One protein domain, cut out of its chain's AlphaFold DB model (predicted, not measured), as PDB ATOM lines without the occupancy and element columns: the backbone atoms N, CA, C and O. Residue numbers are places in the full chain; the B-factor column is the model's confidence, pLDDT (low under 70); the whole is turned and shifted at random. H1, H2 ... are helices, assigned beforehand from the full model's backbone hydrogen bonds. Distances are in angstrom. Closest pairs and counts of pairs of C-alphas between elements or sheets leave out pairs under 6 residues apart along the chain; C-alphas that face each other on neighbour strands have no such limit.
ATOM      1  N   CYS A   2     834.505  12.019 144.199       42.16
ATOM      2  CA  CYS A   2     835.267  12.980 145.025       42.16
ATOM      3  C   CYS A   2     834.610  13.376 146.360       42.16
ATOM      4  O   CYS A   2     835.304  13.460 147.358       42.16
ATOM      5  N   ILE A   3     833.287  13.576 146.412       50.28
ATOM      6  CA  ILE A   3     832.601  14.026 147.641       50.28
ATOM      7  C   ILE A   3     832.471  12.897 148.681       50.28
ATOM      8  O   ILE A   3     832.662  13.127 149.871       50.28
ATOM      9  N   ILE A   4     832.190  11.665 148.238       54.88
ATOM     10  CA  ILE A   4     832.051  10.493 149.125       54.88
ATOM     11  C   ILE A   4     833.431  10.034 149.617       54.88
ATOM     12  O   ILE A   4     833.590   9.757 150.802       54.88
ATOM     13  N   ALA A   5     834.436  10.040 148.735       46.12
ATOM     14  CA  ALA A   5     835.830   9.778 149.091       46.12
ATOM     15  C   ALA A   5     836.388  10.854 150.041       46.12
ATOM     16  O   ALA A   5     837.047  10.517 151.016       46.12
ATOM     17  N   ALA A   6     836.054  12.135 149.830       45.12
ATOM     18  CA  ALA A   6     836.440  13.214 150.744       45.12
ATOM     19  C   ALA A   6     835.780  13.078 152.127       45.12
ATOM     20  O   ALA A   6     836.444  13.278 153.140       45.12
ATOM     21  N   GLY A   7     834.495  12.709 152.184       52.53
ATOM     22  CA  GLY A   7     833.770  12.536 153.446       52.53
ATOM     23  C   GLY A   7     834.270  11.352 154.280       52.53
ATOM     24  O   GLY A   7     834.508  11.499 155.477       52.53
ATOM     25  N   LEU A   8     834.475  10.186 153.657       48.94
ATOM     26  CA  LEU A   8     834.988   8.988 154.337       48.94
ATOM     27  C   LEU A   8     836.493   9.066 154.632       48.94
ATOM     28  O   LEU A   8     836.921   8.628 155.700       48.94
ATOM     29  N   GLY A   9     837.283   9.674 153.744       47.34
ATOM     30  CA  GLY A   9     838.713   9.913 153.962       47.34
ATOM     31  C   GLY A   9     838.977  10.874 155.123       47.34
ATOM     32  O   GLY A   9     839.867  10.626 155.934       47.34
ATOM     33  N   ALA A  10     838.151  11.916 155.282       47.97
ATOM     34  CA  ALA A  10     838.219  12.818 156.432       47.97
ATOM     35  C   ALA A  10     837.900  12.105 157.760       47.97
ATOM     36  O   ALA A  10     838.558  12.365 158.766       47.97
ATOM     37  N   ALA A  11     836.940  11.173 157.762       52.09
ATOM     38  CA  ALA A  11     836.602  10.382 158.945       52.09
ATOM     39  C   ALA A  11     837.729   9.409 159.345       52.09
ATOM     40  O   ALA A  11     838.029   9.272 160.530       52.09
ATOM     41  N   ALA A  12     838.391   8.778 158.371       49.12
ATOM     42  CA  ALA A  12     839.536   7.898 158.617       49.12
ATOM     43  C   ALA A  12     840.788   8.673 159.068       49.12
ATOM     44  O   ALA A  12     841.486   8.239 159.982       49.12
ATOM     45  N   ALA A  13     841.042   9.852 158.491       49.88
ATOM     46  CA  ALA A  13     842.162  10.715 158.874       49.88
ATOM     47  C   ALA A  13     842.029  11.260 160.306       49.88
ATOM     48  O   ALA A  13     843.035  11.462 160.980       49.88
ATOM     49  N   TRP A  14     840.801  11.446 160.803       58.44
ATOM     50  CA  TRP A  14     840.561  11.868 162.189       58.44
ATOM     51  C   TRP A  14     840.883  10.773 163.219       58.44
ATOM     52  O   TRP A  14     841.087  11.071 164.393       58.44
ATOM     53  N   ALA A  15     840.946   9.509 162.787       61.66
ATOM     54  CA  ALA A  15     841.139   8.357 163.661       61.66
ATOM     55  C   ALA A  15     842.603   7.897 163.783       61.66
ATOM     56  O   ALA A  15     842.904   7.103 164.675       61.66
ATOM     57  N   VAL A  16     843.516   8.363 162.917       61.22
ATOM     58  CA  VAL A  16     844.888   7.832 162.861       61.22
ATOM     59  C   VAL A  16     845.927   8.907 163.203       61.22
ATOM     60  O   VAL A  16     846.057   9.890 162.476       61.22
ATOM     61  N   PRO A  17     846.721   8.731 164.278       66.69
ATOM     62  CA  PRO A  17     847.766   9.685 164.629       66.69
ATOM     63  C   PRO A  17     848.860   9.742 163.551       66.69
ATOM     64  O   PRO A  17     849.287   8.713 163.025       66.69
ATOM     65  N   GLN A  18     849.376  10.942 163.270       61.38
ATOM     66  CA  GLN A  18     850.304  11.215 162.161       61.38
ATOM     67  C   GLN A  18     851.619  10.409 162.217       61.38
ATOM     68  O   GLN A  18     852.193  10.059 161.182       61.38
ATOM     69  N   SER A  19     852.060  10.016 163.415       69.50
ATOM     70  CA  SER A  19     853.214   9.127 163.597       69.50
ATOM     71  C   SER A  19     852.960   7.719 163.045       69.50
ATOM     72  O   SER A  19     853.840   7.154 162.400       69.50
ATOM     73  N   TYR A  20     851.755   7.165 163.225       75.12
ATOM     74  CA  TYR A  20     851.408   5.838 162.700       75.12
ATOM     75  C   TYR A  20     851.347   5.835 161.178       75.12
ATOM     76  O   TYR A  20     851.816   4.884 160.562       75.12
ATOM     77  N   LEU A  21     850.843   6.913 160.567       73.62
ATOM     78  CA  LEU A  21     850.828   7.058 159.109       73.62
ATOM     79  C   LEU A  21     852.233   6.976 158.512       73.62
ATOM     80  O   LEU A  21     852.420   6.329 157.489       73.62
ATOM     81  N   SER A  22     853.215   7.600 159.162       74.81
ATOM     82  CA  SER A  22     854.597   7.661 158.674       74.81
ATOM     83  C   SER A  22     855.286   6.293 158.767       74.81
ATOM     84  O   SER A  22     855.881   5.821 157.799       74.81
ATOM     85  N   TRP A  23     855.127   5.592 159.895       82.62
ATOM     86  CA  TRP A  23     855.634   4.225 160.056       82.62
ATOM     87  C   TRP A  23     854.918   3.213 159.155       82.62
ATOM     88  O   TRP A  23     855.567   2.336 158.582       82.62
ATOM     89  N   ALA A  24     853.602   3.347 158.975       81.12
ATOM     90  CA  ALA A  24     852.829   2.522 158.049       81.12
ATOM     91  C   ALA A  24     853.250   2.770 156.594       81.12
ATOM     92  O   ALA A  24     853.443   1.823 155.837       81.12
ATOM     93  N   ALA A  25     853.466   4.032 156.222       79.94
ATOM     94  CA  ALA A  25     853.976   4.444 154.923       79.94
ATOM     95  C   ALA A  25     855.333   3.816 154.600       79.94
ATOM     96  O   ALA A  25     855.501   3.234 153.528       79.94
ATOM     97  N   PHE A  26     856.284   3.923 155.530       87.38
ATOM     98  CA  PHE A  26     857.593   3.291 155.408       87.38
ATOM     99  C   PHE A  26     857.466   1.772 155.281       87.38
ATOM    100  O   PHE A  26     858.043   1.192 154.366       87.38
ATOM    101  N   SER A  27     856.676   1.142 156.154       88.44
ATOM    102  CA  SER A  27     856.480  -0.312 156.152       88.44
ATOM    103  C   SER A  27     855.891  -0.805 154.830       88.44
ATOM    104  O   SER A  27     856.364  -1.797 154.284       88.44
ATOM    105  N   LEU A  28     854.910  -0.086 154.277       88.56
ATOM    106  CA  LEU A  28     854.295  -0.396 152.989       88.56
ATOM    107  C   LEU A  28     855.304  -0.295 151.838       88.56
ATOM    108  O   LEU A  28     855.419  -1.219 151.037       88.56
ATOM    109  N   PHE A  29     856.061   0.804 151.758       89.75
ATOM    110  CA  PHE A  29     857.064   0.973 150.704       89.75
ATOM    111  C   PHE A  29     858.225  -0.013 150.838       89.75
ATOM    112  O   PHE A  29     858.694  -0.533 149.829       89.75
ATOM    113  N   ALA A  30     858.666  -0.316 152.060       90.62
ATOM    114  CA  ALA A  30     859.685  -1.328 152.311       90.62
ATOM    115  C   ALA A  30     859.198  -2.722 151.890       90.62
ATOM    116  O   ALA A  30     859.930  -3.442 151.214       90.62
ATOM    117  N   LEU A  31     857.949  -3.074 152.211       93.00
ATOM    118  CA  LEU A  31     857.337  -4.325 151.771       93.00
ATOM    119  C   LEU A  31     857.273  -4.407 150.242       93.00
ATOM    120  O   LEU A  31     857.755  -5.384 149.678       93.00
ATOM    121  N   PHE A  32     856.754  -3.379 149.561       91.50
ATOM    122  CA  PHE A  32     856.720  -3.366 148.095       91.50
ATOM    123  C   PHE A  32     858.113  -3.418 147.476       91.50
ATOM    124  O   PHE A  32     858.306  -4.119 146.489       91.50
ATOM    125  N   THR A  33     859.096  -2.747 148.075       92.88
ATOM    126  CA  THR A  33     860.491  -2.837 147.630       92.88
ATOM    127  C   THR A  33     860.984  -4.280 147.669       92.88
ATOM    128  O   THR A  33     861.573  -4.740 146.699       92.88
ATOM    129  N   LEU A  34     860.729  -5.008 148.762       94.56
ATOM    130  CA  LEU A  34     861.147  -6.404 148.898       94.56
ATOM    131  C   LEU A  34     860.407  -7.327 147.927       94.56
ATOM    132  O   LEU A  34     861.050  -8.164 147.303       94.56
ATOM    133  N   LEU A  35     859.092  -7.151 147.772       92.62
ATOM    134  CA  LEU A  35     858.284  -7.944 146.844       92.62
ATOM    135  C   LEU A  35     858.754  -7.747 145.399       92.62
ATOM    136  O   LEU A  35     859.100  -8.717 144.738       92.62
ATOM    137  N   TYR A  36     858.872  -6.500 144.939       90.38
ATOM    138  CA  TYR A  36     859.330  -6.208 143.579       90.38
ATOM    139  C   TYR A  36     860.806  -6.548 143.357       90.38
ATOM    140  O   TYR A  36     861.181  -6.918 142.249       90.38
ATOM    141  N   ALA A  37     861.653  -6.462 144.387       91.31
ATOM    142  CA  ALA A  37     863.028  -6.944 144.294       91.31
ATOM    143  C   ALA A  37     863.072  -8.472 144.161       91.31
ATOM    144  O   ALA A  37     863.840  -8.985 143.352       91.31
ATOM    145  N   GLN A  38     862.248  -9.207 144.914       93.56
ATOM    146  CA  GLN A  38     862.142 -10.660 144.777       93.56
ATOM    147  C   GLN A  38     861.636 -11.044 143.382       93.56
ATOM    148  O   GLN A  38     862.216 -11.943 142.769       93.56
ATOM    149  N   GLU A  39     860.618 -10.335 142.887       88.50
ATOM    150  CA  GLU A  39     860.070 -10.512 141.542       88.50
ATOM    151  C   GLU A  39     861.144 -10.238 140.493       88.50
ATOM    152  O   GLU A  39     861.408 -11.080 139.651       88.50
ATOM    153  N   PHE A  40     861.900  -9.144 140.621       88.06
ATOM    154  CA  PHE A  40     863.020  -8.827 139.730       88.06
ATOM    155  C   PHE A  40     864.048  -9.966 139.610       88.06
ATOM    156  O   PHE A  40     864.570 -10.214 138.521       88.06
ATOM    157  N   PHE A  41     864.341 -10.667 140.711       87.75
ATOM    158  CA  PHE A  41     865.258 -11.810 140.696       87.75
ATOM    159  C   PHE A  41     864.631 -13.095 140.128       87.75
ATOM    160  O   PHE A  41     865.379 -13.936 139.628       87.75
ATOM    161  N   HIS A  42     863.305 -13.253 140.187       85.81
ATOM    162  CA  HIS A  42     862.585 -14.429 139.678       85.81
ATOM    163  C   HIS A  42     862.008 -14.253 138.264       85.81
ATOM    164  O   HIS A  42     861.732 -15.260 137.616       85.81
ATOM    165  N   SER A  43     861.872 -13.025 137.760       82.00
ATOM    166  CA  SER A  43     861.305 -12.748 136.437       82.00
ATOM    167  C   SER A  43     862.189 -13.288 135.307       82.00
ATOM    168  O   SER A  43     863.429 -13.257 135.378       82.00
ATOM    169  N   ASP A  44     861.549 -13.724 134.225       79.56
ATOM    170  CA  ASP A  44     862.199 -14.128 132.976       79.56
ATOM    171  C   ASP A  44     862.764 -12.881 132.258       79.56
ATOM    172  O   ASP A  44     862.045 -11.891 132.085       79.56
ATOM    173  N   PRO A  45     864.054 -12.854 131.865       72.56
ATOM    174  CA  PRO A  45     864.616 -11.703 131.160       72.56
ATOM    175  C   PRO A  45     863.964 -11.443 129.800       72.56
ATOM    176  O   PRO A  45     863.932 -10.284 129.376       72.56
ATOM    177  N   ASP A  46     863.431 -12.480 129.156       77.44
ATOM    178  CA  ASP A  46     862.829 -12.409 127.824       77.44
ATOM    179  C   ASP A  46     861.289 -12.308 127.871       77.44
ATOM    180  O   ASP A  46     860.640 -12.256 126.818       77.44
ATOM    181  N   GLY A  47     860.705 -12.244 129.075       78.69
ATOM    182  CA  GLY A  47     859.269 -12.075 129.301       78.69
ATOM    183  C   GLY A  47     858.761 -10.705 128.845       78.69
ATOM    184  O   GLY A  47     859.406  -9.685 129.085       78.69
ATOM    185  N   ASP A  48     857.600 -10.679 128.186       86.56
ATOM    186  CA  ASP A  48     856.961  -9.458 127.687       86.56
ATOM    187  C   ASP A  48     855.730  -9.119 128.536       86.56
ATOM    188  O   ASP A  48     854.687  -9.766 128.426       86.56
ATOM    189  N   VAL A  49     855.854  -8.089 129.378       86.50
ATOM    190  CA  VAL A  49     854.801  -7.683 130.330       86.50
ATOM    191  C   VAL A  49     853.539  -7.224 129.621       86.50
ATOM    192  O   VAL A  49     852.437  -7.436 130.116       86.50
ATOM    193  N   ILE A  50     853.684  -6.573 128.467       85.81
ATOM    194  CA  ILE A  50     852.540  -6.028 127.735       85.81
ATOM    195  C   ILE A  50     851.738  -7.169 127.111       85.81
ATOM    196  O   ILE A  50     850.506  -7.141 127.129       85.81
ATOM    197  N   ALA A  51     852.427  -8.186 126.591       86.06
ATOM    198  CA  ALA A  51     851.781  -9.387 126.077       86.06
ATOM    199  C   ALA A  51     851.103 -10.187 127.202       86.06
ATOM    200  O   ALA A  51     849.923 -10.507 127.076       86.06
ATOM    201  N   ALA A  52     851.810 -10.428 128.312       85.69
ATOM    202  CA  ALA A  52     851.275 -11.147 129.469       85.69
ATOM    203  C   ALA A  52     850.056 -10.435 130.084       85.69
ATOM    204  O   ALA A  52     849.022 -11.055 130.303       85.69
ATOM    205  N   GLY A  53     850.129  -9.112 130.271       85.25
ATOM    206  CA  GLY A  53     849.014  -8.325 130.804       85.25
ATOM    207  C   GLY A  53     847.800  -8.272 129.870       85.25
ATOM    208  O   GLY A  53     846.665  -8.192 130.336       85.25
ATOM    209  N   ARG A  54     848.004  -8.347 128.546       85.75
ATOM    210  CA  ARG A  54     846.895  -8.479 127.586       85.75
ATOM    211  C   ARG A  54     846.225  -9.841 127.705       85.75
ATOM    212  O   ARG A  54     845.000  -9.893 127.706       85.75
ATOM    213  N   GLU A  55     847.011 -10.911 127.782       87.12
ATOM    214  CA  GLU A  55     846.496 -12.274 127.927       87.12
ATOM    215  C   GLU A  55     845.675 -12.420 129.212       87.12
ATOM    216  O   GLU A  55     844.539 -12.888 129.153       87.12
ATOM    217  N   GLU A  56     846.178 -11.911 130.339       83.50
ATOM    218  CA  GLU A  56     845.458 -11.906 131.617       83.50
ATOM    219  C   GLU A  56     844.145 -11.105 131.533       83.50
ATOM    220  O   GLU A  56     843.095 -11.581 131.962       83.50
ATOM    221  N   ALA A  57     844.158  -9.921 130.910       83.12
ATOM    222  CA  ALA A  57     842.947  -9.117 130.727       83.12
ATOM    223  C   ALA A  57     841.919  -9.788 129.793       83.12
ATOM    224  O   ALA A  57     840.703  -9.680 130.004       83.12
ATOM    225  N   GLU A  58     842.379 -10.480 128.747       84.31
ATOM    226  CA  GLU A  58     841.532 -11.264 127.843       84.31
ATOM    227  C   GLU A  58     840.942 -12.495 128.548       84.31
ATOM    228  O   GLU A  58     839.754 -12.781 128.380       84.31
ATOM    229  N   GLU A  59     841.716 -13.185 129.390       84.88
ATOM    230  CA  GLU A  59     841.236 -14.299 130.211       84.88
ATOM    231  C   GLU A  59     840.215 -13.825 131.247       84.88
ATOM    232  O   GLU A  59     839.137 -14.415 131.371       84.88
ATOM    233  N   GLU A  60     840.493 -12.724 131.946       82.00
ATOM    234  CA  GLU A  60     839.577 -12.168 132.931       82.00
ATOM    235  C   GLU A  60     838.266 -11.767 132.245       82.00
ATOM    236  O   GLU A  60     837.194 -12.229 132.639       82.00
ATOM    237  N   ILE A 138     844.116  12.767 151.484       53.03
ATOM    238  CA  ILE A 138     844.550  13.631 152.598       53.03
ATOM    239  C   ILE A 138     845.189  14.920 152.066       53.03
ATOM    240  O   ILE A 138     844.919  15.999 152.593       53.03
ATOM    241  N   ALA A 139     845.962  14.837 150.979       57.66
ATOM    242  CA  ALA A 139     846.526  16.004 150.303       57.66
ATOM    243  C   ALA A 139     845.426  16.934 149.767       57.66
ATOM    244  O   ALA A 139     845.491  18.143 149.975       57.66
ATOM    245  N   MET A 140     844.361  16.384 149.168       54.22
ATOM    246  CA  MET A 140     843.212  17.176 148.724       54.22
ATOM    247  C   MET A 140     842.454  17.824 149.885       54.22
ATOM    248  O   MET A 140     842.029  18.970 149.754       54.22
ATOM    249  N   VAL A 141     842.267  17.135 151.014       51.12
ATOM    250  CA  VAL A 141     841.618  17.721 152.202       51.12
ATOM    251  C   VAL A 141     842.484  18.830 152.811       51.12
ATOM    252  O   VAL A 141     841.965  19.901 153.123       51.12
ATOM    253  N   GLY A 142     843.802  18.626 152.901       53.47
ATOM    254  CA  GLY A 142     844.753  19.642 153.360       53.47
ATOM    255  C   GLY A 142     844.779  20.878 152.457       53.47
ATOM    256  O   GLY A 142     844.765  22.002 152.949       53.47
ATOM    257  N   GLN A 143     844.717  20.689 151.137       53.44
ATOM    258  CA  GLN A 143     844.696  21.789 150.170       53.44
ATOM    259  C   GLN A 143     843.354  22.548 150.176       53.44
ATOM    260  O   GLN A 143     843.342  23.774 150.039       53.44
ATOM    261  N   HIS A 144     842.231  21.850 150.409       49.72
ATOM    262  CA  HIS A 144     840.902  22.452 150.594       49.72
ATOM    263  C   HIS A 144     840.767  23.270 151.889       49.72
ATOM    264  O   HIS A 144     839.916  24.154 151.948       49.72
ATOM    265  N   ALA A 145     841.590  23.022 152.914       52.16
ATOM    266  CA  ALA A 145     841.556  23.782 154.166       52.16
ATOM    267  C   ALA A 145     842.149  25.203 154.041       52.16
ATOM    268  O   ALA A 145     841.890  26.051 154.892       52.16
ATOM    269  N   SER A 146     842.926  25.478 152.985       52.81
ATOM    270  CA  SER A 146     843.726  26.709 152.842       52.81
ATOM    271  C   SER A 146     843.391  27.594 151.630       52.81
ATOM    272  O   SER A 146     843.898  28.711 151.552       52.81
ATOM    273  N   LEU A 147     842.546  27.147 150.688       56.38
ATOM    274  CA  LEU A 147     842.174  27.895 149.473       56.38
ATOM    275  C   LEU A 147     840.672  27.759 149.142       56.38
ATOM    276  O   LEU A 147     840.048  26.775 149.535       56.38
ATOM    277  N   PRO A 148     840.064  28.709 148.397       62.00
ATOM    278  CA  PRO A 148     838.676  28.586 147.950       62.00
ATOM    279  C   PRO A 148     838.449  27.283 147.160       62.00
ATOM    280  O   PRO A 148     839.239  26.928 146.287       62.00
ATOM    281  N   LEU A 149     837.345  26.585 147.457       58.66
ATOM    282  CA  LEU A 149     837.051  25.222 146.976       58.66
ATOM    283  C   LEU A 149     837.047  25.086 145.440       58.66
ATOM    284  O   LEU A 149     837.507  24.088 144.892       58.66
ATOM    285  N   MET A 150     836.539  26.100 144.735       62.19
ATOM    286  CA  MET A 150     836.326  26.048 143.283       62.19
ATOM    287  C   MET A 150     837.615  25.921 142.444       62.19
ATOM    288  O   MET A 150     837.655  25.039 141.586       62.19
ATOM    289  N   PRO A 151     838.673  26.736 142.651       70.88
ATOM    290  CA  PRO A 151     839.925  26.595 141.901       70.88
ATOM    291  C   PRO A 151     840.727  25.330 142.240       70.88
ATOM    292  O   PRO A 151     841.405  24.792 141.369       70.88
ATOM    293  N   VAL A 152     840.652  24.825 143.476       65.56
ATOM    294  CA  VAL A 152     841.343  23.580 143.865       65.56
ATOM    295  C   VAL A 152     840.691  22.372 143.197       65.56
ATOM    296  O   VAL A 152     841.387  21.512 142.654       65.56
ATOM    297  N   PHE A 153     839.358  22.333 143.180       69.62
ATOM    298  CA  PHE A 153     838.612  21.280 142.505       69.62
ATOM    299  C   PHE A 153     838.870  21.282 140.995       69.62
ATOM    300  O   PHE A 153     839.208  20.242 140.432       69.62
ATOM    301  N   SER A 154     838.768  22.442 140.337       71.75
ATOM    302  CA  SER A 154     839.006  22.530 138.893       71.75
ATOM    303  C   SER A 154     840.452  22.182 138.527       71.75
ATOM    304  O   SER A 154     840.667  21.435 137.575       71.75
ATOM    305  N   GLY A 155     841.432  22.634 139.316       75.12
ATOM    306  CA  GLY A 155     842.838  22.271 139.141       75.12
ATOM    307  C   GLY A 155     843.089  20.771 139.304       75.12
ATOM    308  O   GLY A 155     843.778  20.180 138.480       75.12
ATOM    309  N   SER A 156     842.475  20.138 140.308       68.06
ATOM    310  CA  SER A 156     842.615  18.695 140.551       68.06
ATOM    311  C   SER A 156     841.992  17.862 139.430       68.06
ATOM    312  O   SER A 156     842.600  16.898 138.975       68.06
ATOM    313  N   VAL A 157     840.816  18.257 138.928       77.44
ATOM    314  CA  VAL A 157     840.171  17.592 137.782       77.44
ATOM    315  C   VAL A 157     841.036  17.703 136.529       77.44
ATOM    316  O   VAL A 157     841.242  16.704 135.843       77.44
ATOM    317  N   VAL A 158     841.578  18.890 136.238       80.88
ATOM    318  CA  VAL A 158     842.458  19.094 135.077       80.88
ATOM    319  C   VAL A 158     843.757  18.305 135.228       80.88
ATOM    320  O   VAL A 158     844.167  17.637 134.282       80.88
ATOM    321  N   ALA A 159     844.385  18.325 136.403       77.06
ATOM    322  CA  ALA A 159     845.601  17.565 136.669       77.06
ATOM    323  C   ALA A 159     845.372  16.056 136.516       77.06
ATOM    324  O   ALA A 159     846.160  15.387 135.855       77.06
ATOM    325  N   PHE A 160     844.269  15.528 137.054       78.25
ATOM    326  CA  PHE A 160     843.921  14.114 136.931       78.25
ATOM    327  C   PHE A 160     843.605  13.722 135.484       78.25
ATOM    328  O   PHE A 160     844.029  12.667 135.013       78.25
ATOM    329  N   PHE A 161     842.906  14.592 134.752       83.50
ATOM    330  CA  PHE A 161     842.650  14.397 133.331       83.50
ATOM    331  C   PHE A 161     843.955  14.353 132.528       83.50
ATOM    332  O   PHE A 161     844.147  13.438 131.734       83.50
ATOM    333  N   LEU A 162     844.874  15.294 132.767       86.62
ATOM    334  CA  LEU A 162     846.181  15.323 132.107       86.62
ATOM    335  C   LEU A 162     847.045  14.119 132.486       86.62
ATOM    336  O   LEU A 162     847.674  13.536 131.608       86.62
ATOM    337  N   LEU A 163     847.038  13.712 133.755       87.88
ATOM    338  CA  LEU A 163     847.737  12.520 134.228       87.88
ATOM    339  C   LEU A 163     847.219  11.273 133.506       87.88
ATOM    340  O   LEU A 163     848.004  10.549 132.899       87.88
ATOM    341  N   THR A 164     845.901  11.074 133.489       85.62
ATOM    342  CA  THR A 164     845.270   9.923 132.826       85.62
ATOM    343  C   THR A 164     845.530   9.944 131.320       85.62
ATOM    344  O   THR A 164     845.922   8.931 130.748       85.62
ATOM    345  N   ALA A 165     845.382  11.104 130.673       88.38
ATOM    346  CA  ALA A 165     845.676  11.258 129.253       88.38
ATOM    347  C   ALA A 165     847.147  10.941 128.948       88.38
ATOM    348  O   ALA A 165     847.433  10.221 127.996       88.38
ATOM    349  N   SER A 166     848.079  11.422 129.775       88.88
ATOM    350  CA  SER A 166     849.505  11.132 129.614       88.88
ATOM    351  C   SER A 166     849.821   9.647 129.806       88.88
ATOM    352  O   SER A 166     850.573   9.093 129.012       88.88
ATOM    353  N   ALA A 167     849.190   8.984 130.780       85.88
ATOM    354  CA  ALA A 167     849.353   7.554 131.018       85.88
ATOM    355  C   ALA A 167     848.865   6.724 129.823       85.88
ATOM    356  O   ALA A 167     849.577   5.833 129.370       85.88
ATOM    357  N   VAL A 168     847.699   7.058 129.257       88.88
ATOM    358  CA  VAL A 168     847.157   6.377 128.069       88.88
ATOM    359  C   VAL A 168     848.042   6.605 126.842       88.88
ATOM    360  O   VAL A 168     848.302   5.666 126.093       88.88
ATOM    361  N   LEU A 169     848.539   7.828 126.637       90.38
ATOM    362  CA  LEU A 169     849.446   8.130 125.525       90.38
ATOM    363  C   LEU A 169     850.776   7.377 125.649       90.38
ATOM    364  O   LEU A 169     851.249   6.824 124.658       90.38
ATOM    365  N   LEU A 170     851.361   7.322 126.850       87.00
ATOM    366  CA  LEU A 170     852.567   6.532 127.109       87.00
ATOM    367  C   LEU A 170     852.308   5.042 126.883       87.00
ATOM    368  O   LEU A 170     853.099   4.400 126.202       87.00
ATOM    369  N   ALA A 171     851.197   4.512 127.397       84.88
ATOM    370  CA  ALA A 171     850.827   3.114 127.208       84.88
ATOM    371  C   ALA A 171     850.683   2.767 125.720       84.88
ATOM    372  O   ALA A 171     851.258   1.783 125.271       84.88
ATOM    373  N   SER A 172     850.009   3.614 124.935       86.12
ATOM    374  CA  SER A 172     849.853   3.417 123.487       86.12
ATOM    375  C   SER A 172     851.179   3.508 122.724       86.12
ATOM    376  O   SER A 172     851.395   2.762 121.773       86.12
ATOM    377  N   LEU A 173     852.096   4.390 123.135       86.88
ATOM    378  CA  LEU A 173     853.416   4.495 122.505       86.88
ATOM    379  C   LEU A 173     854.299   3.276 122.808       86.88
ATOM    380  O   LEU A 173     855.083   2.841 121.964       86.88
ATOM    381  N   VAL A 174     854.171   2.740 124.018       85.88
ATOM    382  CA  VAL A 174     854.955   1.611 124.518       85.88
ATOM    383  C   VAL A 174     854.343   0.263 124.117       85.88
ATOM    384  O   VAL A 174     855.057  -0.730 124.098       85.88
ATOM    385  N   GLU A 175     853.074   0.218 123.698       81.06
ATOM    386  CA  GLU A 175     852.354  -1.004 123.291       81.06
ATOM    387  C   GLU A 175     853.075  -1.811 122.200       81.06
ATOM    388  O   GLU A 175     853.005  -3.037 122.177       81.06
ATOM    389  N   HIS A 176     853.784  -1.138 121.291       79.69
ATOM    390  CA  HIS A 176     854.542  -1.790 120.218       79.69
ATOM    391  C   HIS A 176     855.982  -2.154 120.608       79.69
ATOM    392  O   HIS A 176     856.704  -2.759 119.811       79.69
ATOM    393  N   MET A 177     856.421  -1.775 121.807       80.31
ATOM    394  CA  MET A 177     857.736  -2.106 122.340       80.31
ATOM    395  C   MET A 177     857.640  -3.346 123.226       80.31
ATOM    396  O   MET A 177     856.739  -3.469 124.047       80.31
ATOM    397  N   ARG A 178     858.616  -4.248 123.098       79.94
ATOM    398  CA  ARG A 178     858.743  -5.389 124.009       79.94
ATOM    399  C   ARG A 178     859.325  -4.890 125.324       79.94
ATOM    400  O   ARG A 178     860.500  -4.517 125.377       79.94
ATOM    401  N   LEU A 179     858.496  -4.837 126.359       81.94
ATOM    402  CA  LEU A 179     858.900  -4.393 127.689       81.94
ATOM    403  C   LEU A 179     859.244  -5.611 128.539       81.94
ATOM    404  O   LEU A 179     858.366  -6.398 128.881       81.94
ATOM    405  N   SER A 180     860.531  -5.747 128.872       86.38
ATOM    406  CA  SER A 180     861.003  -6.836 129.728       86.38
ATOM    407  C   SER A 180     860.427  -6.703 131.135       86.38
ATOM    408  O   SER A 180     860.505  -5.634 131.752       86.38
ATOM    409  N   GLU A 181     859.913  -7.804 131.670       85.94
ATOM    410  CA  GLU A 181     859.368  -7.891 133.030       85.94
ATOM    411  C   GLU A 181     860.377  -7.486 134.097       85.94
ATOM    412  O   GLU A 181     860.062  -6.735 135.023       85.94
ATOM    413  N   ARG A 182     861.647  -7.836 133.886       85.75
ATOM    414  CA  ARG A 182     862.741  -7.393 134.751       85.75
ATOM    415  C   ARG A 182     862.897  -5.879 134.776       85.75
ATOM    416  O   ARG A 182     863.187  -5.321 135.829       85.75
ATOM    417  N   LEU A 183     862.727  -5.187 133.652       88.00
ATOM    418  CA  LEU A 183     862.868  -3.728 133.639       88.00
ATOM    419  C   LEU A 183     861.746  -3.063 134.428       88.00
ATOM    420  O   LEU A 183     862.017  -2.150 135.207       88.00
ATOM    421  N   VAL A 184     860.512  -3.542 134.267       89.06
ATOM    422  CA  VAL A 184     859.352  -3.015 134.991       89.06
ATOM    423  C   VAL A 184     859.494  -3.284 136.489       89.06
ATOM    424  O   VAL A 184     859.415  -2.350 137.286       89.06
ATOM    425  N   ASN A 185     859.802  -4.522 136.879       89.81
ATOM    426  CA  ASN A 185     859.951  -4.890 138.286       89.81
ATOM    427  C   ASN A 185     861.150  -4.203 138.945       89.81
ATOM    428  O   ASN A 185     861.045  -3.717 140.072       89.81
ATOM    429  N   GLY A 186     862.268  -4.077 138.228       90.88
ATOM    430  CA  GLY A 186     863.456  -3.372 138.702       90.88
ATOM    431  C   GLY A 186     863.221  -1.870 138.868       90.88
ATOM    432  O   GLY A 186     863.612  -1.296 139.886       90.88
ATOM    433  N   ALA A 187     862.541  -1.232 137.910       91.88
ATOM    434  CA  ALA A 187     862.165   0.176 138.008       91.88
ATOM    435  C   ALA A 187     861.207   0.418 139.185       91.88
ATOM    436  O   ALA A 187     861.431   1.336 139.975       91.88
ATOM    437  N   SER A 188     860.194  -0.434 139.356       91.12
ATOM    438  CA  SER A 188     859.262  -0.374 140.487       91.12
ATOM    439  C   SER A 188     859.977  -0.555 141.826       91.12
ATOM    440  O   SER A 188     859.798   0.268 142.726       91.12
ATOM    441  N   ALA A 189     860.850  -1.562 141.951       92.19
ATOM    442  CA  ALA A 189     861.649  -1.789 143.155       92.19
ATOM    443  C   ALA A 189     862.517  -0.569 143.501       92.19
ATOM    444  O   ALA A 189     862.567  -0.158 144.659       92.19
ATOM    445  N   LEU A 190     863.156   0.054 142.505       94.69
ATOM    446  CA  LEU A 190     863.982   1.246 142.701       94.69
ATOM    447  C   LEU A 190     863.156   2.466 143.142       94.69
ATOM    448  O   LEU A 190     863.556   3.190 144.060       94.69
ATOM    449  N   CYS A 191     861.997   2.689 142.520       92.81
ATOM    450  CA  CYS A 191     861.070   3.755 142.898       92.81
ATOM    451  C   CYS A 191     860.582   3.578 144.342       92.81
ATOM    452  O   CYS A 191     860.678   4.510 145.144       92.81
ATOM    453  N   PHE A 192     860.128   2.377 144.710       91.75
ATOM    454  CA  PHE A 192     859.681   2.088 146.074       91.75
ATOM    455  C   PHE A 192     860.815   2.161 147.093       91.75
ATOM    456  O   PHE A 192     860.600   2.718 148.169       91.75
ATOM    457  N   ALA A 193     862.025   1.712 146.751       93.19
ATOM    458  CA  ALA A 193     863.192   1.852 147.618       93.19
ATOM    459  C   ALA A 193     863.480   3.330 147.906       93.19
ATOM    460  O   ALA A 193     863.705   3.718 149.053       93.19
ATOM    461  N   THR A 194     863.406   4.173 146.873       93.44
ATOM    462  CA  THR A 194     863.586   5.623 147.007       93.44
ATOM    463  C   THR A 194     862.525   6.217 147.935       93.44
ATOM    464  O   THR A 194     862.867   6.948 148.865       93.44
ATOM    465  N   PHE A 195     861.250   5.862 147.758       89.94
ATOM    466  CA  PHE A 195     860.177   6.325 148.643       89.94
ATOM    467  C   PHE A 195     860.288   5.787 150.072       89.94
ATOM    468  O   PHE A 195     859.989   6.523 151.011       89.94
ATOM    469  N   ALA A 196     860.756   4.554 150.266       89.81
ATOM    470  CA  ALA A 196     861.019   3.994 151.586       89.81
ATOM    471  C   ALA A 196     862.125   4.782 152.305       89.81
ATOM    472  O   ALA A 196     861.959   5.153 153.464       89.81
ATOM    473  N   VAL A 197     863.218   5.119 151.613       92.88
ATOM    474  CA  VAL A 197     864.296   5.952 152.173       92.88
ATOM    475  C   VAL A 197     863.799   7.360 152.502       92.88
ATOM    476  O   VAL A 197     864.112   7.880 153.572       92.88
ATOM    477  N   LEU A 198     863.005   7.976 151.624       89.38
ATOM    478  CA  LEU A 198     862.419   9.295 151.881       89.38
ATOM    479  C   LEU A 198     861.462   9.271 153.077       89.38
ATOM    480  O   LEU A 198     861.549  10.150 153.929       89.38
ATOM    481  N   ALA A 199     860.605   8.252 153.180       86.75
ATOM    482  CA  ALA A 199     859.710   8.070 154.319       86.75
ATOM    483  C   ALA A 199     860.492   7.841 155.621       86.75
ATOM    484  O   ALA A 199     860.161   8.419 156.650       86.75
ATOM    485  N   LEU A 200     861.567   7.051 155.578       88.88
ATOM    486  CA  LEU A 200     862.435   6.832 156.733       88.88
ATOM    487  C   LEU A 200     863.133   8.122 157.173       88.88
ATOM    488  O   LEU A 200     863.181   8.421 158.364       88.88
ATOM    489  N   ARG A 201     863.649   8.904 156.217       90.31
ATOM    490  CA  ARG A 201     864.233  10.219 156.496       90.31
ATOM    491  C   ARG A 201     863.211  11.117 157.184       90.31
ATOM    492  O   ARG A 201     863.553  11.713 158.198       90.31
ATOM    493  N   ASP A 202     861.993  11.175 156.653       85.94
ATOM    494  CA  ASP A 202     860.909  11.997 157.188       85.94
ATOM    495  C   ASP A 202     860.559  11.610 158.632       85.94
ATOM    496  O   ASP A 202     860.465  12.481 159.496       85.94
ATOM    497  N   ILE A 203     860.487  10.307 158.936       84.62
ATOM    498  CA  ILE A 203     860.284   9.793 160.303       84.62
ATOM    499  C   ILE A 203     861.389  10.270 161.250       84.62
ATOM    500  O   ILE A 203     861.094  10.710 162.359       84.62
ATOM    501  N   ILE A 204     862.655  10.170 160.833       85.75
ATOM    502  CA  ILE A 204     863.809  10.531 161.670       85.75
ATOM    503  C   ILE A 204     863.848  12.044 161.914       85.75
ATOM    504  O   ILE A 204     864.140  12.470 163.028       85.75
ATOM    505  N   THR A 205     863.537  12.857 160.902       83.31
ATOM    506  CA  THR A 205     863.521  14.324 161.029       83.31
ATOM    507  C   THR A 205     862.287  14.871 161.741       83.31
ATOM    508  O   THR A 205     862.327  16.003 162.207       83.31
ATOM    509  N   SER A 206     861.204  14.094 161.823       69.25
ATOM    510  CA  SER A 206     859.940  14.493 162.461       69.25
ATOM    511  C   SER A 206     859.846  14.120 163.948       69.25
ATOM    512  O   SER A 206     858.807  14.349 164.568       69.25
ATOM    513  N   GLN A 207     860.894  13.529 164.529       54.44
ATOM    514  CA  GLN A 207     861.003  13.362 165.981       54.44
ATOM    515  C   GLN A 207     861.368  14.724 166.610       54.44
ATOM    516  O   GLN A 207     862.310  15.353 166.123       54.44
ATOM    517  N   PRO A 208     860.626  15.205 167.627       51.03
ATOM    518  CA  PRO A 208     860.908  16.473 168.305       51.03
ATOM    519  C   PRO A 208     862.230  16.466 169.082       51.03
ATOM    520  O   PRO A 208     862.627  15.389 169.587       51.03
TER     521      PRO A 208
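This is residues 2 to 60 and 138 to 208 of the 208 residues of a protein of Noctiluca scintillans (UniProt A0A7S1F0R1). The model is an open, four-sided frame of helices with an empty middle: the long H5 makes one long side, and the long H2 and H6, side by side, make the other. H1 and H4 lie at one end, the link from H5 to H6 closes the other, and residues 53 to 60 of H3 stick out there. The printed part has 130 residues with six named helices, H1 to H6 in order, and no named strand; its class is all helix. It is loose, with a radius of gyration of the C-alphas of 19.0 A and spans of 49 by 36 by 25 A.

H5, residues 149 to 174, touches no helix, and its residues 158 to 170 stand free. It is close to but not clearly touching H4, residues 138 to 144; the closest C-alphas, of Val 152 and His 144, are 6.8 A apart. H4 touches H1, residues 2 to 13, at a steep tilt of 64 degrees, opposite ways; the closest C-alphas are those of Val 141 and Ala 6, 7.0 A apart. H2, residues 18 to 42, touches H6, residues 181 to 205, at a shallow tilt of 25 degrees, opposite ways; the closest C-alphas are those of Thr 33 and Ala 189, 4.7 A apart. H3, residues 49 to 60, is close to but not clearly touching H6 and about perpendicular to it at 85 degrees, with the C-alphas of Val 49 and Glu 181 closest at 5.3 A. H5 is apart from H1, H2, H3 and H6. In H1 to H6 every O i to N i+4 pair is within hydrogen-bond range.

H5 spans 37.2 A, from C-alpha 149 at (837.051, 25.222, 146.976). H2 spans 36.2 A, H6 36.0 A, H3 16.1 A, H1 15.6 A and H4 9.8 A. H1 begins at C-alpha 2 (835.267, 12.980, 145.025), and H6 ends at C-alpha 205 (863.521, 14.324, 161.029).

The C-alphas farthest apart, of Glu 59 and Pro 208, are 52.8 A apart. Residues 61 to 137 are not printed, and C-alphas 60 and 138 are 32.8 A apart across this cut. Of the links printed whole, H1 to H2 and H4 to H5 are tight, H2 to H3 and H5 to H6 short. The mean pLDDT of the printed part is 77.2; residues 2 to 19, 138 to 150, 152 to 153, 156 and 206 to 208 are under 70.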